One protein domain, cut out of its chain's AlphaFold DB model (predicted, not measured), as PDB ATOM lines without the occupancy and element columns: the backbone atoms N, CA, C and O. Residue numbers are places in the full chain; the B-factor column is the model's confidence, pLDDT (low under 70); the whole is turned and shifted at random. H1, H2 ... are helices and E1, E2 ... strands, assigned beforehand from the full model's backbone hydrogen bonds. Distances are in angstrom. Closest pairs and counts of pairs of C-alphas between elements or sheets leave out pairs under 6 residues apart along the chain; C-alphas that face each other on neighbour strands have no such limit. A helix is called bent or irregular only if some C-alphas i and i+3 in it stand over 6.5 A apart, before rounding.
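This is residues 40 to 203 of the 777 residues of an uncharacterized protein of Desulfatibacillum alkenivorans DSM 16219 (UniProt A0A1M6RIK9). A small sheet of four strands has one face covered by the long helix H1, which crosses the strands, with H5 beside it partly over the same face; the other face has no named helix over it. Beyond the E4 edge, H1, the helix H2 that folds back along it and the last helix H6 form a bundle, with H6 set obliquely; H4 packs on H1 and H5, and the short H3 packs on H5. The printed part has 164 residues, with six named helices and four named strands in the order H1, H2, E1, H3, E2, E3, H4, H5, E4, H6. The sheet runs E3, E2, E1, E4, all antiparallel, and the class is mixed, helices and strands. The whole is compact, with a radius of gyration of the C-alphas of 16.1 A and spans of 51 by 42 by 25 A.

Find C-alpha 40 at (-6.664, -11.382, 29.267); from there H1, residues 40 to 71, runs 47.2 A, with a kink of 27 degrees near residue 48. H2, residues 74 to 91, covers 25.7 A. Next look for E1, residues 100 to 105, which starts at C-alpha 100 at (2.110, -6.870, 2.985) and measures 16.2 A. H3, residues 115 to 120, measures 10.4 A; it is neither bent nor irregular, but only just: C-alphas 116 and 119 are 6.1 A apart. E2, residues 122 to 126, measures 13.7 A, and E3, residues 129 to 131, 6.9 A. H4, residues 133 to 147, measures 13.4 A and is irregular, with C-alphas 142 and 145 9.4 A apart. H5, residues 150 to 163, measures 19.8 A, and E4, residues 168 to 172, 13.6 A. H6, residues 178 to 202, runs 36.7 A and ends at C-alpha 202 at (-10.478, 13.717, -18.106).

Begin at H1, the hub, which touches H2, H4, H5 and H6. H1 and H2 are a helical hairpin at a shallow tilt of 16 degrees, opposite ways, closest at the C-alphas of Thr 68 and Thr 77, 5.1 A. With H6 they form an up and down bundle, each helix running against the one before it. Residues 65 to 71 of H1 touch H6 at a steep tilt of 44 degrees, closest at the C-alphas of Gln 70 and Tyr 196, 4.7 A. H1 and H5 on one face of the sheet give two layers; H1 is at a height over the sheet of 9.3 A, over E3, E2 and E1, and runs across the strands at 68 degrees to E1 on the local plane. H1 touches H5 at the C-alphas of Phe 60 and Ala 157, 5.0 A. H4 and H5 are a helical hairpin, closest at the C-alphas of Gln 137 and Pro 151, 5.6 A. H3 touches H5 about perpendicular, at 83 degrees, closest at the C-alphas of Tyr 120 and Gly 162, 4.7 A. H4 and H6 only graze the sheet, while H2 and H5 are apart. Within hydrogen-bond range are N 103 and O 169 of E1 and E4, 2.8 A, N 102 and O 125 of E1 and E2, 2.9 A, and N 131 and O 124 of the hairpin E2 and E3, 2.8 A. In H2, H5 and H6 every O i to N i+4 pair is within hydrogen-bond range; H1 has 27 of 28, H4 8 of 11 and H3 0 of 2, with 3 of 3 O i to N i+3 pairs.

The two C-alphas farthest apart are those of Ala 40 and Gly 203, 55.4 A. The printed part has no cut. The links H2 to E1 and E1 to H3 are short, the others are tight, and no link is long. The mean pLDDT of the printed part is 87.8; look for values under 70 at residues 40 to 41, 44, 96 and 111 to 115.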
ATOM      1  N   ALA A  40      -7.978 -11.065  29.817       69.50
ATOM      2  CA  ALA A  40      -6.664 -11.382  29.267       69.50
ATOM      3  C   ALA A  40      -6.740 -11.682  27.764       69.50
ATOM      4  O   ALA A  40      -5.930 -11.169  26.991       69.50
ATOM      5  N   LEU A  41      -7.748 -12.452  27.335       69.00
ATOM      6  CA  LEU A  41      -8.049 -12.637  25.912       69.00
ATOM      7  C   LEU A  41      -8.527 -11.323  25.279       69.00
ATOM      8  O   LEU A  41      -8.213 -11.034  24.126       69.00
ATOM      9  N   HIS A  42      -9.281 -10.510  26.021       70.12
ATOM     10  CA  HIS A  42      -9.682  -9.163  25.603       70.12
ATOM     11  C   HIS A  42      -8.505  -8.197  25.538       70.12
ATOM     12  O   HIS A  42      -8.475  -7.364  24.649       70.12
ATOM     13  N   ASP A  43      -7.508  -8.319  26.405       70.06
ATOM     14  CA  ASP A  43      -6.289  -7.522  26.385       70.06
ATOM     15  C   ASP A  43      -5.380  -7.938  25.234       70.06
ATOM     16  O   ASP A  43      -4.755  -7.084  24.609       70.06
ATOM     17  N   GLU A  44      -5.308  -9.236  24.920       67.81
ATOM     18  CA  GLU A  44      -4.646  -9.708  23.705       67.81
ATOM     19  C   GLU A  44      -5.329  -9.123  22.460       67.81
ATOM     20  O   GLU A  44      -4.650  -8.625  21.560       67.81
ATOM     21  N   GLU A  45      -6.663  -9.079  22.442       71.31
ATOM     22  CA  GLU A  45      -7.417  -8.392  21.391       71.31
ATOM     23  C   GLU A  45      -7.233  -6.867  21.405       71.31
ATOM     24  O   GLU A  45      -7.024  -6.296  20.339       71.31
ATOM     25  N   LYS A  46      -7.214  -6.198  22.564       74.12
ATOM     26  CA  LYS A  46      -6.975  -4.748  22.693       74.12
ATOM     27  C   LYS A  46      -5.571  -4.354  22.256       74.12
ATOM     28  O   LYS A  46      -5.386  -3.313  21.632       74.12
ATOM     29  N   ARG A  47      -4.563  -5.183  22.546       76.12
ATOM     30  CA  ARG A  47      -3.204  -4.987  22.017       76.12
ATOM     31  C   ARG A  47      -3.206  -5.017  20.494       76.12
ATOM     32  O   ARG A  47      -2.464  -4.259  19.878       76.12
ATOM     33  N   ARG A  48      -4.052  -5.856  19.890       79.25
ATOM     34  CA  ARG A  48      -4.265  -5.874  18.438       79.25
ATOM     35  C   ARG A  48      -5.115  -4.700  17.951       79.25
ATOM     36  O   ARG A  48      -4.882  -4.225  16.843       79.25
ATOM     37  N   ASP A  49      -6.026  -4.183  18.772       84.50
ATOM     38  CA  ASP A  49      -6.859  -3.025  18.433       84.50
ATOM     39  C   ASP A  49      -6.022  -1.773  18.141       84.50
ATOM     40  O   ASP A  49      -6.346  -1.042  17.211       84.50
ATOM     41  N   ALA A  50      -4.894  -1.561  18.831       86.06
ATOM     42  CA  ALA A  50      -3.976  -0.458  18.519       86.06
ATOM     43  C   ALA A  50      -3.471  -0.493  17.060       86.06
ATOM     44  O   ALA A  50      -3.398   0.541  16.396       86.06
ATOM     45  N   TRP A  51      -3.182  -1.687  16.533       88.81
ATOM     46  CA  TRP A  51      -2.791  -1.873  15.133       88.81
ATOM     47  C   TRP A  51      -3.983  -1.728  14.183       88.81
ATOM     48  O   TRP A  51      -3.846  -1.117  13.125       88.81
ATOM     49  N   ARG A  52      -5.173  -2.208  14.579       89.31
ATOM     50  CA  ARG A  52      -6.421  -2.010  13.815       89.31
ATOM     51  C   ARG A  52      -6.743  -0.523  13.641       89.31
ATOM     52  O   ARG A  52      -7.128  -0.114  12.549       89.31
ATOM     53  N   LEU A  53      -6.521   0.302  14.671       90.44
ATOM     54  CA  LEU A  53      -6.687   1.757  14.572       90.44
ATOM     55  C   LEU A  53      -5.766   2.361  13.502       90.44
ATOM     56  O   LEU A  53      -6.223   3.124  12.654       90.44
ATOM     57  N   LEU A  54      -4.491   1.964  13.495       92.69
ATOM     58  CA  LEU A  54      -3.517   2.436  12.509       92.69
ATOM     59  C   LEU A  54      -3.874   2.016  11.075       92.69
ATOM     60  O   LEU A  54      -3.606   2.770  10.140       92.69
ATOM     61  N   MET A  55      -4.502   0.852  10.888       94.25
ATOM     62  CA  MET A  55      -5.006   0.422   9.576       94.25
ATOM     63  C   MET A  55      -6.141   1.332   9.078       94.25
ATOM     64  O   MET A  55      -6.136   1.738   7.917       94.25
ATOM     65  N   VAL A  56      -7.079   1.722   9.950       94.56
ATOM     66  CA  VAL A  56      -8.144   2.684   9.596       94.56
ATOM     67  C   VAL A  56      -7.567   4.066   9.291       94.56
ATOM     68  O   VAL A  56      -7.962   4.694   8.307       94.56
ATOM     69  N   ASP A  57      -6.608   4.534  10.093       94.56
ATOM     70  CA  ASP A  57      -5.916   5.799   9.838       94.56
ATOM     71  C   ASP A  57      -5.206   5.778   8.486       94.56
ATOM     72  O   ASP A  57      -5.311   6.729   7.715       94.56
ATOM     73  N   TYR A  58      -4.533   4.675   8.161       95.50
ATOM     74  CA  TYR A  58      -3.915   4.474   6.860       95.50
ATOM     75  C   TYR A  58      -4.927   4.556   5.707       95.50
ATOM     76  O   TYR A  58      -4.666   5.274   4.743       95.50
ATOM     77  N   ALA A  59      -6.081   3.883   5.798       95.38
ATOM     78  CA  ALA A  59      -7.097   3.938   4.742       95.38
ATOM     79  C   ALA A  59      -7.607   5.368   4.506       95.38
ATOM     80  O   ALA A  59      -7.743   5.798   3.362       95.38
ATOM     81  N   PHE A  60      -7.828   6.127   5.579       95.62
ATOM     82  CA  PHE A  60      -8.256   7.523   5.499       95.62
ATOM     83  C   PHE A  60      -7.170   8.462   4.940       95.62
ATOM     84  O   PHE A  60      -7.438   9.349   4.124       95.62
ATOM     85  N   GLU A  61      -5.913   8.279   5.343       95.50
ATOM     86  CA  GLU A  61      -4.801   9.046   4.771       95.50
ATOM     87  C   GLU A  61      -4.587   8.699   3.294       95.50
ATOM     88  O   GLU A  61      -4.288   9.580   2.488       95.50
ATOM     89  N   PHE A  62      -4.832   7.447   2.903       95.38
ATOM     90  CA  PHE A  62      -4.803   7.028   1.508       95.38
ATOM     91  C   PHE A  62      -5.891   7.714   0.669       95.38
ATOM     92  O   PHE A  62      -5.602   8.180  -0.436       95.38
ATOM     93  N   THR A  63      -7.114   7.877   1.188       95.69
ATOM     94  CA  THR A  63      -8.146   8.653   0.473       95.69
ATOM     95  C   THR A  63      -7.765  10.118   0.329       95.69
ATOM     96  O   THR A  63      -7.917  10.693  -0.749       95.69
ATOM     97  N   THR A  64      -7.205  10.707   1.387       94.69
ATOM     98  CA  THR A  64      -6.720  12.094   1.372       94.69
ATOM     99  C   THR A  64      -5.603  12.268   0.342       94.69
ATOM    100  O   THR A  64      -5.611  13.217  -0.442       94.69
ATOM    101  N   PHE A  65      -4.673  11.313   0.278       95.81
ATOM    102  CA  PHE A  65      -3.617  11.263  -0.726       95.81
ATOM    103  C   PHE A  65      -4.176  11.282  -2.154       95.81
ATOM    104  O   PHE A  65      -3.776  12.156  -2.924       95.81
ATOM    105  N   ILE A  66      -5.134  10.409  -2.494       93.69
ATOM    106  CA  ILE A  66      -5.725  10.362  -3.845       93.69
ATOM    107  C   ILE A  66      -6.374  11.704  -4.204       93.69
ATOM    108  O   ILE A  66      -6.103  12.246  -5.276       93.69
ATOM    109  N   GLN A  67      -7.164  12.282  -3.296       92.00
ATOM    110  CA  GLN A  67      -7.817  13.580  -3.508       92.00
ATOM    111  C   GLN A  67      -6.795  14.694  -3.768       92.00
ATOM    112  O   GLN A  67      -6.928  15.475  -4.715       92.00
ATOM    113  N   THR A  68      -5.739  14.758  -2.951       91.88
ATOM    114  CA  THR A  68      -4.678  15.760  -3.124       91.88
ATOM    115  C   THR A  68      -3.884  15.545  -4.412       91.88
ATOM    116  O   THR A  68      -3.588  16.522  -5.103       91.88
ATOM    117  N   ALA A  69      -3.636  14.295  -4.807       92.12
ATOM    118  CA  ALA A  69      -2.961  13.966  -6.055       92.12
ATOM    119  C   ALA A  69      -3.782  14.379  -7.287       92.12
ATOM    120  O   ALA A  69      -3.251  15.026  -8.188       92.12
ATOM    121  N   GLN A  70      -5.086  14.088  -7.300       89.69
ATOM    122  CA  GLN A  70      -6.000  14.502  -8.373       89.69
ATOM    123  C   GLN A  70      -6.081  16.032  -8.512       89.69
ATOM    124  O   GLN A  70      -6.163  16.546  -9.626       89.69
ATOM    125  N   SER A  71      -5.979  16.772  -7.398       86.44
ATOM    126  CA  SER A  71      -5.936  18.243  -7.424       86.44
ATOM    127  C   SER A  71      -4.657  18.817  -8.053       86.44
ATOM    128  O   SER A  71      -4.637  19.974  -8.466       86.44
ATOM    129  N   GLY A  72      -3.573  18.036  -8.119       84.00
ATOM    130  CA  GLY A  72      -2.275  18.485  -8.627       84.00
ATOM    131  C   GLY A  72      -1.415  19.267  -7.628       84.00
ATOM    132  O   GLY A  72      -0.305  19.669  -7.981       84.00
ATOM    133  N   SER A  73      -1.878  19.476  -6.389       87.38
ATOM    134  CA  SER A  73      -1.148  20.229  -5.362       87.38
ATOM    135  C   SER A  73       0.056  19.443  -4.827       87.38
ATOM    136  O   SER A  73      -0.109  18.468  -4.089       87.38
ATOM    137  N   LEU A  74       1.283  19.879  -5.149       87.75
ATOM    138  CA  LEU A  74       2.507  19.195  -4.710       87.75
ATOM    139  C   LEU A  74       2.647  19.185  -3.183       87.75
ATOM    140  O   LEU A  74       2.966  18.152  -2.602       87.75
ATOM    141  N   GLN A  75       2.409  20.330  -2.538       90.00
ATOM    142  CA  GLN A  75       2.590  20.477  -1.093       90.00
ATOM    143  C   GLN A  75       1.621  19.584  -0.311       90.00
ATOM    144  O   GLN A  75       2.066  18.764   0.491       90.00
ATOM    145  N   LYS A  76       0.314  19.680  -0.596       90.69
ATOM    146  CA  LYS A  76      -0.709  18.872   0.087       90.69
ATOM    147  C   LYS A  76      -0.491  17.376  -0.134       90.69
ATOM    148  O   LYS A  76      -0.668  16.585   0.786       90.69
ATOM    149  N   THR A  77      -0.060  16.992  -1.335       92.44
ATOM    150  CA  THR A  77       0.243  15.589  -1.646       92.44
ATOM    151  C   THR A  77       1.447  15.086  -0.854       92.44
ATOM    152  O   THR A  77       1.374  14.004  -0.278       92.44
ATOM    153  N   LYS A  78       2.532  15.868  -0.753       93.81
ATOM    154  CA  LYS A  78       3.700  15.505   0.071       93.81
ATOM    155  C   LYS A  78       3.346  15.363   1.552       93.81
ATOM    156  O   LYS A  78       3.808  14.428   2.197       93.81
ATOM    157  N   GLU A  79       2.507  16.250   2.081       94.69
ATOM    158  CA  GLU A  79       2.006  16.148   3.457       94.69
ATOM    159  C   GLU A  79       1.214  14.848   3.675       94.69
ATOM    160  O   GLU A  79       1.466  14.139   4.650       94.69
ATOM    161  N   SER A  80       0.325  14.482   2.745       94.44
ATOM    162  CA  SER A  80      -0.410  13.210   2.797       94.44
ATOM    163  C   SER A  80       0.512  11.988   2.692       94.44
ATOM    164  O   SER A  80       0.345  11.040   3.454       94.44
ATOM    165  N   ILE A  81       1.527  12.009   1.816       96.62
ATOM    166  CA  ILE A  81       2.529  10.929   1.723       96.62
ATOM    167  C   ILE A  81       3.267  10.770   3.057       96.62
ATOM    168  O   ILE A  81       3.397   9.650   3.546       96.62
ATOM    169  N   ASN A  82       3.691  11.866   3.692       96.88
ATOM    170  CA  ASN A  82       4.364  11.810   4.991       96.88
ATOM    171  C   ASN A  82       3.475  11.184   6.079       96.88
ATOM    172  O   ASN A  82       3.963  10.378   6.871       96.88
ATOM    173  N   ARG A  83       2.171  11.501   6.100       97.25
ATOM    174  CA  ARG A  83       1.211  10.880   7.031       97.25
ATOM    175  C   ARG A  83       1.045   9.380   6.776       97.25
ATOM    176  O   ARG A  83       1.077   8.602   7.728       97.25
ATOM    177  N   ILE A  84       0.955   8.959   5.511       97.12
ATOM    178  CA  ILE A  84       0.940   7.533   5.138       97.12
ATOM    179  C   ILE A  84       2.216   6.839   5.626       97.12
ATOM    180  O   ILE A  84       2.134   5.806   6.289       97.12
ATOM    181  N   MET A  85       3.389   7.410   5.344       97.50
ATOM    182  CA  MET A  85       4.679   6.833   5.734       97.50
ATOM    183  C   MET A  85       4.824   6.701   7.253       97.50
ATOM    184  O   MET A  85       5.355   5.698   7.728       97.50
ATOM    185  N   GLU A  86       4.321   7.665   8.026       96.50
ATOM    186  CA  GLU A  86       4.322   7.594   9.489       96.50
ATOM    187  C   GLU A  86       3.386   6.496  10.020       96.50
ATOM    188  O   GLU A  86       3.761   5.757  10.933       96.50
ATOM    189  N   ASN A  87       2.200   6.318   9.426       94.81
ATOM    190  CA  ASN A  87       1.297   5.219   9.788       94.81
ATOM    191  C   ASN A  87       1.914   3.853   9.476       94.81
ATOM    192  O   ASN A  87       1.894   2.962  10.328       94.81
ATOM    193  N   LEU A  88       2.530   3.702   8.301       95.44
ATOM    194  CA  LEU A  88       3.255   2.485   7.930       95.44
ATOM    195  C   LEU A  88       4.444   2.228   8.869       95.44
ATOM    196  O   LEU A  88       4.654   1.096   9.300       95.44
ATOM    197  N   ARG A  89       5.174   3.273   9.279       95.19
ATOM    198  CA  ARG A  89       6.250   3.148  10.272       95.19
ATOM    199  C   ARG A  89       5.730   2.606  11.595       95.19
ATOM    200  O   ARG A  89       6.341   1.695  12.143       95.19
ATOM    201  N   LYS A  90       4.610   3.120  12.102       94.25
ATOM    202  CA  LYS A  90       3.999   2.585  13.323       94.25
ATOM    203  C   LYS A  90       3.579   1.129  13.121       94.25
ATOM    204  O   LYS A  90       3.992   0.291  13.912       94.25
ATOM    205  N   LEU A  91       2.864   0.803  12.041       91.81
ATOM    206  CA  LEU A  91       2.441  -0.572  11.735       91.81
ATOM    207  C   LEU A  91       3.614  -1.564  11.683       91.81
ATOM    208  O   LEU A  91       3.491  -2.662  12.219       91.81
ATOM    209  N   SER A  92       4.771  -1.159  11.148       90.44
ATOM    210  CA  SER A  92       5.976  -2.007  11.089       90.44
ATOM    211  C   SER A  92       6.525  -2.435  12.458       90.44
ATOM    212  O   SER A  92       7.337  -3.348  12.536       90.44
ATOM    213  N   THR A  93       6.087  -1.802  13.550       89.06
ATOM    214  CA  THR A  93       6.502  -2.170  14.915       89.06
ATOM    215  C   THR A  93       5.653  -3.288  15.534       89.06
ATOM    216  O   THR A  93       5.917  -3.709  16.661       89.06
ATOM    217  N   MET A  94       4.649  -3.799  14.811       84.56
ATOM    218  CA  MET A  94       3.851  -4.943  15.245       84.56
ATOM    219  C   MET A  94       4.712  -6.225  15.326       84.56
ATOM    220  O   MET A  94       5.420  -6.541  14.370       84.56
ATOM    221  N   PRO A  95       4.652  -7.003  16.425       71.56
ATOM    222  CA  PRO A  95       5.325  -8.301  16.504       71.56
ATOM    223  C   PRO A  95       4.815  -9.272  15.433       71.56
ATOM    224  O   PRO A  95       3.613  -9.311  15.176       71.56
ATOM    225  N   ASP A  96       5.718 -10.056  14.838       68.81
ATOM    226  CA  ASP A  96       5.407 -11.030  13.776       68.81
ATOM    227  C   ASP A  96       4.609 -10.422  12.606       68.81
ATOM    228  O   ASP A  96       3.697 -11.039  12.048       68.81
ATOM    229  N   HIS A  97       4.920  -9.169  12.249       73.00
ATOM    230  CA  HIS A  97       4.197  -8.461  11.202       73.00
ATOM    231  C   HIS A  97       4.350  -9.115   9.825       73.00
ATOM    232  O   HIS A  97       5.396  -9.653   9.460       73.00
ATOM    233  N   GLY A  98       3.293  -9.011   9.017       73.31
ATOM    234  CA  GLY A  98       3.379  -9.352   7.603       73.31
ATOM    235  C   GLY A  98       4.240  -8.343   6.841       73.31
ATOM    236  O   GLY A  98       4.426  -7.203   7.266       73.31
ATOM    237  N   GLU A  99       4.736  -8.739   5.671       87.38
ATOM    238  CA  GLU A  99       5.404  -7.805   4.752       87.38
ATOM    239  C   GLU A  99       4.409  -7.011   3.890       87.38
ATOM    240  O   GLU A  99       4.809  -6.097   3.176       87.38
ATOM    241  N   TRP A 100       3.121  -7.366   3.918       89.62
ATOM    242  CA  TRP A 100       2.110  -6.870   2.985       89.62
ATOM    243  C   TRP A 100       0.924  -6.281   3.738       89.62
ATOM    244  O   TRP A 100       0.292  -6.973   4.538       89.62
ATOM    245  N   LEU A 101       0.614  -5.018   3.447       92.62
ATOM    246  CA  LEU A 101      -0.632  -4.365   3.830       92.62
ATOM    247  C   LEU A 101      -1.557  -4.358   2.615       92.62
ATOM    248  O   LEU A 101      -1.214  -3.800   1.570       92.62
ATOM    249  N   ILE A 102      -2.713  -4.999   2.746       92.12
ATOM    250  CA  ILE A 102      -3.627  -5.260   1.639       92.12
ATOM    251  C   ILE A 102      -5.005  -4.690   1.969       92.12
ATOM    252  O   ILE A 102      -5.560  -4.982   3.021       92.12
ATOM    253  N   LEU A 103      -5.572  -3.912   1.055       93.94
ATOM    254  CA  LEU A 103      -6.936  -3.389   1.090       93.94
ATOM    255  C   LEU A 103      -7.693  -3.960  -0.113       93.94
ATOM    256  O   LEU A 103      -7.253  -3.784  -1.249       93.94
ATOM    257  N   LYS A 104      -8.816  -4.644   0.111       91.88
ATOM    258  CA  LYS A 104      -9.599  -5.301  -0.947       91.88
ATOM    259  C   LYS A 104     -11.056  -4.900  -0.856       91.88
ATOM    260  O   LYS A 104     -11.605  -4.834   0.239       91.88
ATOM    261  N   TYR A 105     -11.674  -4.680  -2.005       92.19
ATOM    262  CA  TYR A 105     -13.118  -4.565  -2.112       92.19
ATOM    263  C   TYR A 105     -13.750  -5.959  -2.149       92.19
ATOM    264  O   TYR A 105     -13.285  -6.824  -2.892       92.19
ATOM    265  N   LEU A 106     -14.805  -6.168  -1.362       85.06
ATOM    266  CA  LEU A 106     -15.554  -7.429  -1.308       85.06
ATOM    267  C   LEU A 106     -16.964  -7.265  -1.890       85.06
ATOM    268  O   LEU A 106     -17.436  -8.125  -2.635       85.06
ATOM    269  N   GLY A 107     -17.605  -6.128  -1.611       81.38
ATOM    270  CA  GLY A 107     -18.909  -5.764  -2.164       81.38
ATOM    271  C   GLY A 107     -20.098  -6.541  -1.592       81.38
ATOM    272  O   GLY A 107     -21.045  -6.818  -2.333       81.38
ATOM    273  N   ARG A 108     -20.050  -6.896  -0.302       77.94
ATOM    274  CA  ARG A 108     -21.136  -7.533   0.461       77.94
ATOM    275  C   ARG A 108     -22.099  -6.481   1.018       77.94
ATOM    276  O   ARG A 108     -21.750  -5.307   1.135       77.94
ATOM    277  N   VAL A 109     -23.306  -6.904   1.396       73.12
ATOM    278  CA  VAL A 109     -24.174  -6.079   2.252       73.12
ATOM    279  C   VAL A 109     -23.632  -6.152   3.668       73.12
ATOM    280  O   VAL A 109     -23.517  -7.234   4.238       73.12
ATOM    281  N   ILE A 110     -23.296  -5.002   4.235       72.69
ATOM    282  CA  ILE A 110     -22.854  -4.908   5.619       72.69
ATOM    283  C   ILE A 110     -24.101  -4.948   6.513       72.69
ATOM    284  O   ILE A 110     -24.991  -4.103   6.338       72.69
ATOM    285  N   PRO A 111     -24.186  -5.885   7.478       64.88
ATOM    286  CA  PRO A 111     -25.327  -5.981   8.381       64.88
ATOM    287  C   PRO A 111     -25.640  -4.639   9.058       64.88
ATOM    288  O   PRO A 111     -24.759  -3.995   9.626       64.88
ATOM    289  N   GLY A 112     -26.899  -4.200   8.973       65.69
ATOM    290  CA  GLY A 112     -27.372  -2.944   9.569       65.69
ATOM    291  C   GLY A 112     -27.024  -1.654   8.808       65.69
ATOM    292  O   GLY A 112     -27.481  -0.592   9.220       65.69
ATOM    293  N   ALA A 113     -26.266  -1.716   7.705       67.75
ATOM    294  CA  ALA A 113     -25.935  -0.553   6.861       67.75
ATOM    295  C   ALA A 113     -26.716  -0.504   5.527       67.75
ATOM    296  O   ALA A 113     -26.536   0.419   4.730       67.75
ATOM    297  N   GLY A 114     -27.570  -1.503   5.298       68.31
ATOM    298  CA  GLY A 114     -28.460  -1.646   4.146       68.31
ATOM    299  C   GLY A 114     -27.772  -1.907   2.802       68.31
ATOM    300  O   GLY A 114     -26.541  -1.911   2.707       68.31
ATOM    301  N   SER A 115     -28.542  -2.125   1.732       69.31
ATOM    302  CA  SER A 115     -28.017  -2.537   0.411       69.31
ATOM    303  C   SER A 115     -27.008  -1.566  -0.227       69.31
ATOM    304  O   SER A 115     -26.122  -1.991  -0.977       69.31
ATOM    305  N   ALA A 116     -27.065  -0.272   0.107       76.94
ATOM    306  CA  ALA A 116     -26.109   0.738  -0.363       76.94
ATOM    307  C   ALA A 116     -24.665   0.471   0.103       76.94
ATOM    308  O   ALA A 116     -23.714   0.862  -0.585       76.94
ATOM    309  N   SER A 117     -24.499  -0.239   1.225       81.31
ATOM    310  CA  SER A 117     -23.197  -0.585   1.804       81.31
ATOM    311  C   SER A 117     -22.297  -1.413   0.897       81.31
ATOM    312  O   SER A 117     -21.075  -1.271   0.951       81.31
ATOM    313  N   LYS A 118     -22.883  -2.160  -0.047       81.19
ATOM    314  CA  LYS A 118     -22.140  -2.896  -1.078       81.19
ATOM    315  C   LYS A 118     -21.140  -2.022  -1.810       81.19
ATOM    316  O   LYS A 118     -20.083  -2.502  -2.189       81.19
ATOM    317  N   ARG A 119     -21.442  -0.741  -2.036       84.94
ATOM    318  CA  ARG A 119     -20.564   0.165  -2.797       84.94
ATOM    319  C   ARG A 119     -19.260   0.487  -2.067       84.94
ATOM    320  O   ARG A 119     -18.341   0.997  -2.698       84.94
ATOM    321  N   TYR A 120     -19.180   0.195  -0.772       89.06
ATOM    322  CA  TYR A 120     -18.057   0.560   0.081       89.06
ATOM    323  C   TYR A 120     -17.653  -0.542   1.076       89.06
ATOM    324  O   TYR A 120     -17.016  -0.266   2.087       89.06
ATOM    325  N   ASP A 121     -17.966  -1.807   0.792       89.62
ATOM    326  CA  ASP A 121     -17.498  -2.931   1.608       89.62
ATOM    327  C   ASP A 121     -16.049  -3.302   1.262       89.62
ATOM    328  O   ASP A 121     -15.769  -3.966   0.257       89.62
ATOM    329  N   PHE A 122     -15.129  -2.840   2.110       91.94
ATOM    330  CA  PHE A 122     -13.703  -3.129   2.032       91.94
ATOM    331  C   PHE A 122     -13.214  -3.890   3.265       91.94
ATOM    332  O   PHE A 122     -13.648  -3.645   4.392       91.94
ATOM    333  N   ILE A 123     -12.222  -4.749   3.040       90.38
ATOM    334  CA  ILE A 123     -11.440  -5.414   4.080       90.38
ATOM    335  C   ILE A 123      -9.972  -5.004   3.975       90.38
ATOM    336  O   ILE A 123      -9.401  -4.930   2.884       90.38
ATOM    337  N   MET A 124      -9.342  -4.764   5.118       91.81
ATOM    338  CA  MET A 124      -7.904  -4.555   5.242       91.81
ATOM    339  C   MET A 124      -7.247  -5.756   5.908       91.81
ATOM    340  O   MET A 124      -7.819  -6.335   6.827       91.81
ATOM    341  N   ARG A 125      -6.028  -6.108   5.491       87.56
ATOM    342  CA  ARG A 125      -5.223  -7.186   6.080       87.56
ATOM    343  C   ARG A 125      -3.767  -6.768   6.232       87.56
ATOM    344  O   ARG A 125      -3.200  -6.167   5.321       87.56
ATOM    345  N   TYR A 126      -3.169  -7.119   7.366       87.00
ATOM    346  CA  TYR A 126      -1.750  -6.934   7.654       87.00
ATOM    347  C   TYR A 126      -1.238  -8.079   8.535       87.00
ATOM    348  O   TYR A 126      -1.538  -8.150   9.727       87.00
ATOM    349  N   GLY A 127      -0.485  -9.010   7.943       77.12
ATOM    350  CA  GLY A 127      -0.125 -10.264   8.616       77.12
ATOM    351  C   GLY A 127      -1.374 -11.048   9.033       77.12
ATOM    352  O   GLY A 127      -2.280 -11.242   8.225       77.12
ATOM    353  N   ALA A 128      -1.441 -11.464  10.299       70.69
ATOM    354  CA  ALA A 128      -2.613 -12.140  10.861       70.69
ATOM    355  C   ALA A 128      -3.780 -11.190  11.204       70.69
ATOM    356  O   ALA A 128      -4.859 -11.659  11.558       70.69
ATOM    357  N   LEU A 129      -3.587  -9.866  11.135       78.19
ATOM    358  CA  LEU A 129      -4.664  -8.912  11.384       78.19
ATOM    359  C   LEU A 129      -5.519  -8.725  10.142       78.19
ATOM    360  O   LEU A 129      -5.004  -8.541   9.039       78.19
ATOM    361  N   PHE A 130      -6.826  -8.681  10.350       82.25
ATOM    362  CA  PHE A 130      -7.786  -8.234   9.360       82.25
ATOM    363  C   PHE A 130      -8.826  -7.317   9.997       82.25
ATOM    364  O   PHE A 130      -8.968  -7.285  11.226       82.25
ATOM    365  N   LEU A 131      -9.451  -6.497   9.156       86.31
ATOM    366  CA  LEU A 131     -10.370  -5.460   9.587       86.31
ATOM    367  C   LEU A 131     -11.365  -5.100   8.478       86.31
ATOM    368  O   LEU A 131     -10.958  -4.593   7.432       86.31
ATOM    369  N   ASP A 132     -12.653  -5.318   8.725       87.25
ATOM    370  CA  ASP A 132     -13.777  -4.785   7.942       87.25
ATOM    371  C   ASP A 132     -14.652  -3.838   8.788       87.25
ATOM    372  O   ASP A 132     -14.369  -3.591   9.963       87.25
ATOM    373  N   LEU A 133     -15.695  -3.242   8.200       85.62
ATOM    374  CA  LEU A 133     -16.542  -2.260   8.893       85.62
ATOM    375  C   LEU A 133     -17.215  -2.802  10.172       85.62
ATOM    376  O   LEU A 133     -17.115  -2.122  11.198       85.62
ATOM    377  N   PRO A 134     -17.834  -4.001  10.179       81.00
ATOM    378  CA  PRO A 134     -18.314  -4.630  11.412       81.00
ATOM    379  C   PRO A 134     -17.221  -4.768  12.477       81.00
ATOM    380  O   PRO A 134     -17.406  -4.359  13.624       81.00
ATOM    381  N   GLN A 135     -16.030  -5.237  12.100       80.81
ATOM    382  CA  GLN A 135     -14.920  -5.362  13.042       80.81
ATOM    383  C   GLN A 135     -14.398  -4.013  13.548       80.81
ATOM    384  O   GLN A 135     -13.927  -3.920  14.685       80.81
ATOM    385  N   ILE A 136     -14.486  -2.949  12.744       86.94
ATOM    386  CA  ILE A 136     -14.172  -1.577  13.170       86.94
ATOM    387  C   ILE A 136     -15.189  -1.107  14.204       86.94
ATOM    388  O   ILE A 136     -14.794  -0.523  15.213       86.94
ATOM    389  N   GLN A 137     -16.478  -1.388  14.000       83.75
ATOM    390  CA  GLN A 137     -17.518  -1.087  14.984       83.75
ATOM    391  C   GLN A 137     -17.282  -1.853  16.287       83.75
ATOM    392  O   GLN A 137     -17.359  -1.263  17.363       83.75
ATOM    393  N   ASP A 138     -16.925  -3.135  16.216       78.38
ATOM    394  CA  ASP A 138     -16.578  -3.938  17.393       78.38
ATOM    395  C   ASP A 138     -15.362  -3.375  18.127       78.38
ATOM    396  O   ASP A 138     -15.377  -3.221  19.348       78.38
ATOM    397  N   THR A 139     -14.323  -3.009  17.377       81.00
ATOM    398  CA  THR A 139     -13.104  -2.386  17.907       81.00
ATOM    399  C   THR A 139     -13.419  -1.056  18.593       81.00
ATOM    400  O   THR A 139     -12.980  -0.815  19.718       81.00
ATOM    401  N   ALA A 140     -14.242  -0.215  17.965       83.31
ATOM    402  CA  ALA A 140     -14.677   1.058  18.528       83.31
ATOM    403  C   ALA A 140     -15.506   0.865  19.805       83.31
ATOM    404  O   ALA A 140     -15.256   1.539  20.804       83.31
ATOM    405  N   ARG A 141     -16.433  -0.104  19.819       81.56
ATOM    406  CA  ARG A 141     -17.212  -0.468  21.013       81.56
ATOM    407  C   ARG A 141     -16.314  -0.931  22.162       81.56
ATOM    408  O   ARG A 141     -16.532  -0.518  23.296       81.56
ATOM    409  N   ARG A 142     -15.282  -1.739  21.881       77.25
ATOM    410  CA  ARG A 142     -14.329  -2.230  22.898       77.25
ATOM    411  C   ARG A 142     -13.438  -1.135  23.483       77.25
ATOM    412  O   ARG A 142     -13.117  -1.191  24.671       77.25
ATOM    413  N   LEU A 143     -12.999  -0.184  22.660       79.94
ATOM    414  CA  LEU A 143     -12.117   0.912  23.073       79.94
ATOM    415  C   LEU A 143     -12.881   2.119  23.645       79.94
ATOM    416  O   LEU A 143     -12.290   2.955  24.325       79.94
ATOM    417  N   GLY A 144     -14.189   2.205  23.406       82.00
ATOM    418  CA  GLY A 144     -15.045   3.262  23.932       82.00
ATOM    419  C   GLY A 144     -14.733   4.633  23.325       82.00
ATOM    420  O   GLY A 144     -14.485   4.770  22.127       82.00
ATOM    421  N   VAL A 145     -14.760   5.674  24.164       77.88
ATOM    422  CA  VAL A 145     -14.711   7.089  23.741       77.88
ATOM    423  C   VAL A 145     -13.481   7.418  22.887       77.88
ATOM    424  O   VAL A 145     -13.584   8.213  21.958       77.88
ATOM    425  N   THR A 146     -12.332   6.786  23.136       76.44
ATOM    426  CA  THR A 146     -11.092   7.066  22.392       76.44
ATOM    427  C   THR A 146     -11.150   6.645  20.923       76.44
ATOM    428  O   THR A 146     -10.385   7.169  20.120       76.44
ATOM    429  N   ALA A 147     -12.054   5.731  20.554       82.56
ATOM    430  CA  ALA A 147     -12.189   5.199  19.196       82.56
ATOM    431  C   ALA A 147     -13.597   5.393  18.600       82.56
ATOM    432  O   ALA A 147     -13.906   4.832  17.551       82.56
ATOM    433  N   SER A 148     -14.452   6.202  19.231       84.44
ATOM    434  CA  SER A 148     -15.841   6.422  18.794       84.44
ATOM    435  C   SER A 148     -15.961   7.022  17.387       84.44
ATOM    436  O   SER A 148     -16.940   6.772  16.692       84.44
ATOM    437  N   HIS A 149     -14.948   7.769  16.943       87.56
ATOM    438  CA  HIS A 149     -14.874   8.383  15.614       87.56
ATOM    439  C   HIS A 149     -14.410   7.415  14.509       87.56
ATOM    440  O   HIS A 149     -14.482   7.749  13.323       87.56
ATOM    441  N   MET A 150     -13.916   6.225  14.870       89.12
ATOM    442  CA  MET A 150     -13.305   5.289  13.921       89.12
ATOM    443  C   MET A 150     -14.291   4.707  12.910       89.12
ATOM    444  O   MET A 150     -13.945   4.699  11.728       89.12
ATOM    445  N   PRO A 151     -15.512   4.281  13.297       90.38
ATOM    446  CA  PRO A 151     -16.486   3.789  12.330       90.38
ATOM    447  C   PRO A 151     -16.826   4.853  11.286       90.38
ATOM    448  O   PRO A 151     -16.712   4.583  10.098       90.38
ATOM    449  N   SER A 152     -17.120   6.092  11.706       90.56
ATOM    450  CA  SER A 152     -17.395   7.187  10.767       90.56
ATOM    451  C   SER A 152     -16.208   7.483   9.850       90.56
ATOM    452  O   SER A 152     -16.390   7.658   8.649       90.56
ATOM    453  N   LYS A 153     -14.983   7.485  10.393       93.69
ATOM    454  CA  LYS A 153     -13.759   7.734   9.623       93.69
ATOM    455  C   LYS A 153     -13.533   6.660   8.557       93.69
ATOM    456  O   LYS A 153     -13.223   6.989   7.413       93.69
ATOM    457  N   ALA A 154     -13.719   5.392   8.921       93.69
ATOM    458  CA  ALA A 154     -13.612   4.271   7.999       93.69
ATOM    459  C   ALA A 154     -14.704   4.302   6.927       93.69
ATOM    460  O   ALA A 154     -14.382   4.157   5.752       93.69
ATOM    461  N   THR A 155     -15.961   4.556   7.304       92.94
ATOM    462  CA  THR A 155     -17.073   4.677   6.352       92.94
ATOM    463  C   THR A 155     -16.789   5.765   5.323       92.94
ATOM    464  O   THR A 155     -16.844   5.485   4.132       92.94
ATOM    465  N   THR A 156     -16.376   6.967   5.744       94.31
ATOM    466  CA  THR A 156     -16.025   8.052   4.810       94.31
ATOM    467  C   THR A 156     -14.894   7.659   3.855       94.31
ATOM    468  O   THR A 156     -14.964   7.944   2.658       94.31
ATOM    469  N   ALA A 157     -13.852   6.992   4.362       95.50
ATOM    470  CA  ALA A 157     -12.756   6.513   3.526       95.50
ATOM    471  C   ALA A 157     -13.252   5.475   2.505       95.50
ATOM    472  O   ALA A 157     -13.007   5.594   1.304       95.50
ATOM    473  N   PHE A 158     -13.992   4.471   2.964       95.38
ATOM    474  CA  PHE A 158     -14.474   3.381   2.126       95.38
ATOM    475  C   PHE A 158     -15.507   3.844   1.097       95.38
ATOM    476  O   PHE A 158     -15.458   3.393  -0.043       95.38
ATOM    477  N   GLU A 159     -16.388   4.787   1.435       94.56
ATOM    478  CA  GLU A 159     -17.317   5.417   0.489       94.56
ATOM    479  C   GLU A 159     -16.575   6.137  -0.637       94.56
ATOM    480  O   GLU A 159     -16.936   6.000  -1.810       94.56
ATOM    481  N   TYR A 160     -15.506   6.867  -0.309       95.06
ATOM    482  CA  TYR A 160     -14.691   7.538  -1.318       95.06
ATOM    483  C   TYR A 160     -13.950   6.535  -2.217       95.06
ATOM    484  O   TYR A 160     -13.971   6.682  -3.440       95.06
ATOM    485  N   LEU A 161     -13.346   5.490  -1.640       95.38
ATOM    486  CA  LEU A 161     -12.698   4.406  -2.395       95.38
ATOM    487  C   LEU A 161     -13.703   3.661  -3.286       95.38
ATOM    488  O   LEU A 161     -13.403   3.322  -4.434       95.38
ATOM    489  N   GLY A 162     -14.914   3.478  -2.761       92.88
ATOM    490  CA  GLY A 162     -16.094   2.985  -3.450       92.88
ATOM    491  C   GLY A 162     -16.409   3.807  -4.696       92.88
ATOM    492  O   GLY A 162     -16.462   3.281  -5.806       92.88
ATOM    493  N   LYS A 163     -16.534   5.125  -4.515       92.75
ATOM    494  CA  LYS A 163     -16.858   6.101  -5.563       92.75
ATOM    495  C   LYS A 163     -15.835   6.134  -6.700       92.75
ATOM    496  O   LYS A 163     -16.232   6.274  -7.852       92.75
ATOM    497  N   ILE A 164     -14.541   6.017  -6.399       90.69
ATOM    498  CA  ILE A 164     -13.488   5.988  -7.433       90.69
ATOM    499  C   ILE A 164     -13.340   4.608  -8.099       90.69
ATOM    500  O   ILE A 164     -12.464   4.429  -8.943       90.69
ATOM    501  N   GLY A 165     -14.160   3.624  -7.714       91.38
ATOM    502  CA  GLY A 165     -14.158   2.288  -8.304       91.38
ATOM    503  C   GLY A 165     -12.931   1.451  -7.942       91.38
ATOM    504  O   GLY A 165     -12.527   0.597  -8.736       91.38
ATOM    505  N   LEU A 166     -12.308   1.683  -6.778       93.12
ATOM    506  CA  LEU A 166     -11.142   0.907  -6.352       93.12
ATOM    507  C   LEU A 166     -11.546  -0.548  -6.069       93.12
ATOM    508  O   LEU A 166     -12.431  -0.796  -5.254       93.12
ATOM    509  N   GLY A 167     -10.880  -1.504  -6.722       90.75
ATOM    510  CA  GLY A 167     -11.029  -2.939  -6.458       90.75
ATOM    511  C   GLY A 167     -10.040  -3.452  -5.407       90.75
ATOM    512  O   GLY A 167     -10.374  -4.326  -4.612       90.75
ATOM    513  N   GLY A 168      -8.830  -2.888  -5.350       93.06
ATOM    514  CA  GLY A 168      -7.868  -3.203  -4.294       93.06
ATOM    515  C   GLY A 168      -6.589  -2.372  -4.341       93.06
ATOM    516  O   GLY A 168      -6.251  -1.778  -5.366       93.06
ATOM    517  N   PHE A 169      -5.871  -2.345  -3.224       94.88
ATOM    518  CA  PHE A 169      -4.604  -1.647  -3.054       94.88
ATOM    519  C   PHE A 169      -3.659  -2.448  -2.163       94.88
ATOM    520  O   PHE A 169      -4.082  -3.004  -1.151       94.88
ATOM    521  N   VAL A 170      -2.384  -2.498  -2.533       94.38
ATOM    522  CA  VAL A 170      -1.368  -3.271  -1.820       94.38
ATOM    523  C   VAL A 170      -0.100  -2.457  -1.649       94.38
ATOM    524  O   VAL A 170       0.357  -1.807  -2.589       94.38
ATOM    525  N   VAL A 171       0.487  -2.552  -0.455       95.44
ATOM    526  CA  VAL A 171       1.810  -2.016  -0.137       95.44
ATOM    527  C   VAL A 171       2.693  -3.127   0.426       95.44
ATOM    528  O   VAL A 171       2.360  -3.753   1.434       95.44
ATOM    529  N   HIS A 172       3.837  -3.357  -0.220       93.62
ATOM    530  CA  HIS A 172       4.928  -4.192   0.272       93.62
ATOM    531  C   HIS A 172       5.849  -3.351   1.151       93.62
ATOM    532  O   HIS A 172       6.538  -2.450   0.679       93.62
ATOM    533  N   MET A 173       5.838  -3.638   2.445       91.88
ATOM    534  CA  MET A 173       6.634  -2.948   3.458       91.88
ATOM    535  C   MET A 173       8.000  -3.608   3.689       91.88
ATOM    536  O   MET A 173       8.884  -2.984   4.280       91.88
ATOM    537  N   GLY A 174       8.178  -4.860   3.253       87.94
ATOM    538  CA  GLY A 174       9.393  -5.634   3.509       87.94
ATOM    539  C   GLY A 174       9.711  -5.717   5.006       87.94
ATOM    540  O   GLY A 174       8.824  -5.957   5.826       87.94
ATOM    541  N   LYS A 175      10.977  -5.472   5.364       87.81
ATOM    542  CA  LYS A 175      11.442  -5.375   6.763       87.81
ATOM    543  C   LYS A 175      11.507  -3.929   7.262       87.81
ATOM    544  O   LYS A 175      12.123  -3.660   8.290       87.81
ATOM    545  N   TRP A 176      10.915  -2.998   6.516       92.81
ATOM    546  CA  TRP A 176      10.899  -1.572   6.820       92.81
ATOM    547  C   TRP A 176      12.292  -0.924   6.982       92.81
ATOM    548  O   TRP A 176      12.501   0.015   7.760       92.81
ATOM    549  N   THR A 177      13.270  -1.404   6.212       93.38
ATOM    550  CA  THR A 177      14.618  -0.816   6.136       93.38
ATOM    551  C   THR A 177      14.587   0.611   5.559       93.38
ATOM    552  O   THR A 177      13.559   1.073   5.056       93.38
ATOM    553  N   ASP A 178      15.699   1.354   5.623       94.25
ATOM    554  CA  ASP A 178      15.784   2.678   4.974       94.25
ATOM    555  C   ASP A 178      15.526   2.592   3.459       94.25
ATOM    556  O   ASP A 178      14.900   3.481   2.874       94.25
ATOM    557  N   GLU A 179      15.969   1.502   2.825       94.19
ATOM    558  CA  GLU A 179      15.717   1.238   1.410       94.19
ATOM    559  C   GLU A 179      14.231   0.967   1.147       94.19
ATOM    560  O   GLU A 179      13.659   1.585   0.248       94.19
ATOM    561  N   ASP A 180      13.578   0.134   1.965       93.69
ATOM    562  CA  ASP A 180      12.137  -0.136   1.851       93.69
ATOM    563  C   ASP A 180      11.322   1.159   1.974       93.69
ATOM    564  O   ASP A 180      10.481   1.462   1.125       93.69
ATOM    565  N   ARG A 181      11.634   1.985   2.983       95.62
ATOM    566  CA  ARG A 181      10.971   3.278   3.212       95.62
ATOM    567  C   ARG A 181      11.100   4.209   2.011       95.62
ATOM    568  O   ARG A 181      10.112   4.802   1.573       95.62
ATOM    569  N   LYS A 182      12.305   4.316   1.448       95.56
ATOM    570  CA  LYS A 182      12.559   5.128   0.253       95.56
ATOM    571  C   LYS A 182      11.792   4.597  -0.959       95.56
ATOM    572  O   LYS A 182      11.203   5.378  -1.702       95.56
ATOM    573  N   ASN A 183      11.769   3.281  -1.143       95.50
ATOM    574  CA  ASN A 183      11.096   2.624  -2.260       95.50
ATOM    575  C   ASN A 183       9.573   2.830  -2.217       95.50
ATOM    576  O   ASN A 183       8.965   3.146  -3.245       95.50
ATOM    577  N   VAL A 184       8.962   2.714  -1.032       96.94
ATOM    578  CA  VAL A 184       7.527   2.974  -0.829       96.94
ATOM    579  C   VAL A 184       7.209   4.446  -1.082       96.94
ATOM    580  O   VAL A 184       6.329   4.738  -1.891       96.94
ATOM    581  N   SER A 185       7.965   5.372  -0.481       96.94
ATOM    582  CA  SER A 185       7.767   6.817  -0.672       96.94
ATOM    583  C   SER A 185       7.846   7.214  -2.149       96.94
ATOM    584  O   SER A 185       6.934   7.855  -2.667       96.94
ATOM    585  N   ASN A 186       8.889   6.767  -2.855       96.06
ATOM    586  CA  ASN A 186       9.052   7.027  -4.286       96.06
ATOM    587  C   ASN A 186       7.871   6.482  -5.107       96.06
ATOM    588  O   ASN A 186       7.420   7.120  -6.053       96.06
ATOM    589  N   SER A 187       7.351   5.306  -4.753       97.12
ATOM    590  CA  SER A 187       6.215   4.709  -5.467       97.12
ATOM    591  C   SER A 187       4.915   5.478  -5.229       97.12
ATOM    592  O   SER A 187       4.130   5.633  -6.162       97.12
ATOM    593  N   LEU A 188       4.705   6.010  -4.021       97.19
ATOM    594  CA  LEU A 188       3.570   6.884  -3.717       97.19
ATOM    595  C   LEU A 188       3.655   8.211  -4.485       97.19
ATOM    596  O   LEU A 188       2.646   8.672  -5.014       97.19
ATOM    597  N   GLU A 189       4.847   8.800  -4.622       96.44
ATOM    598  CA  GLU A 189       5.047  10.007  -5.440       96.44
ATOM    599  C   GLU A 189       4.719   9.756  -6.920       96.44
ATOM    600  O   GLU A 189       3.996  10.536  -7.545       96.44
ATOM    601  N   LEU A 190       5.188   8.635  -7.476       96.88
ATOM    602  CA  LEU A 190       4.862   8.242  -8.850       96.88
ATOM    603  C   LEU A 190       3.371   7.932  -9.022       96.88
ATOM    604  O   LEU A 190       2.792   8.244 -10.066       96.88
ATOM    605  N   LEU A 191       2.727   7.352  -8.007       96.88
ATOM    606  CA  LEU A 191       1.294   7.085  -8.037       96.88
ATOM    607  C   LEU A 191       0.484   8.388  -8.002       96.88
ATOM    608  O   LEU A 191      -0.506   8.515  -8.724       96.88
ATOM    609  N   ALA A 192       0.926   9.385  -7.234       95.94
ATOM    610  CA  ALA A 192       0.317  10.709  -7.259       95.94
ATOM    611  C   ALA A 192       0.417  11.352  -8.647       95.94
ATOM    612  O   ALA A 192      -0.571  11.878  -9.161       95.94
ATOM    613  N   GLY A 193       1.587  11.256  -9.285       95.38
ATOM    614  CA  GLY A 193       1.773  11.721 -10.658       95.38
ATOM    615  C   GLY A 193       0.865  11.004 -11.662       95.38
ATOM    616  O   GLY A 193       0.417  11.625 -12.624       95.38
ATOM    617  N   TYR A 194       0.548   9.722 -11.445       95.62
ATOM    618  CA  TYR A 194      -0.385   8.965 -12.289       95.62
ATOM    619  C   TYR A 194      -1.825   9.471 -12.138       95.62
ATOM    620  O   TYR A 194      -2.482   9.761 -13.138       95.62
ATOM    621  N   TRP A 195      -2.299   9.656 -10.903       93.12
ATOM    622  CA  TRP A 195      -3.627  10.220 -10.644       93.12
ATOM    623  C   TRP A 195      -3.783  11.629 -11.208       93.12
ATOM    624  O   TRP A 195      -4.807  11.945 -11.812       93.12
ATOM    625  N   TYR A 196      -2.743  12.453 -11.075       93.25
ATOM    626  CA  TYR A 196      -2.723  13.780 -11.672       93.25
ATOM    627  C   TYR A 196      -2.788  13.722 -13.208       93.25
ATOM    628  O   TYR A 196      -3.548  14.466 -13.827       93.25
ATOM    629  N   ALA A 197      -2.055  12.797 -13.839       92.75
ATOM    630  CA  ALA A 197      -2.099  12.597 -15.288       92.75
ATOM    631  C   ALA A 197      -3.497  12.187 -15.787       92.75
ATOM    632  O   ALA A 197      -3.947  12.688 -16.818       92.75
ATOM    633  N   LEU A 198      -4.207  11.322 -15.053       91.06
ATOM    634  CA  LEU A 198      -5.588  10.946 -15.375       91.06
ATOM    635  C   LEU A 198      -6.569  12.118 -15.221       91.06
ATOM    636  O   LEU A 198      -7.427  12.309 -16.083       91.06
ATOM    637  N   ALA A 199      -6.426  12.926 -14.167       87.44
ATOM    638  CA  ALA A 199      -7.254  14.118 -13.952       87.44
ATOM    639  C   ALA A 199      -7.071  15.161 -15.072       87.44
ATOM    640  O   ALA A 199      -8.025  15.805 -15.506       87.44
ATOM    641  N   LEU A 200      -5.845  15.299 -15.595       86.94
ATOM    642  CA  LEU A 200      -5.567  16.150 -16.755       86.94
ATOM    643  C   LEU A 200      -6.225  15.624 -18.041       86.94
ATOM    644  O   LEU A 200      -6.707  16.424 -18.839       86.94
ATOM    645  N   GLN A 201      -6.255  14.303 -18.251       86.19
ATOM    646  CA  GLN A 201      -6.859  13.691 -19.445       86.19
ATOM    647  C   GLN A 201      -8.390  13.742 -19.448       86.19
ATOM    648  O   GLN A 201      -8.988  13.855 -20.515       86.19
ATOM    649  N   SER A 202      -9.018  13.662 -18.277       80.19
ATOM    650  CA  SER A 202     -10.478  13.717 -18.106       80.19
ATOM    651  C   SER A 202     -11.039  15.143 -18.076       80.19
ATOM    652  O   SER A 202     -12.250  15.326 -18.151       80.19
ATOM    653  N   GLY A 203     -10.177  16.163 -17.976       72.19
ATOM    654  CA  GLY A 203     -10.599  17.554 -17.790       72.19
ATOM    655  C   GLY A 203     -11.112  17.861 -16.377       72.19
ATOM    656  O   GLY A 203     -11.602  18.963 -16.141       72.19
TER     657      GLY A 203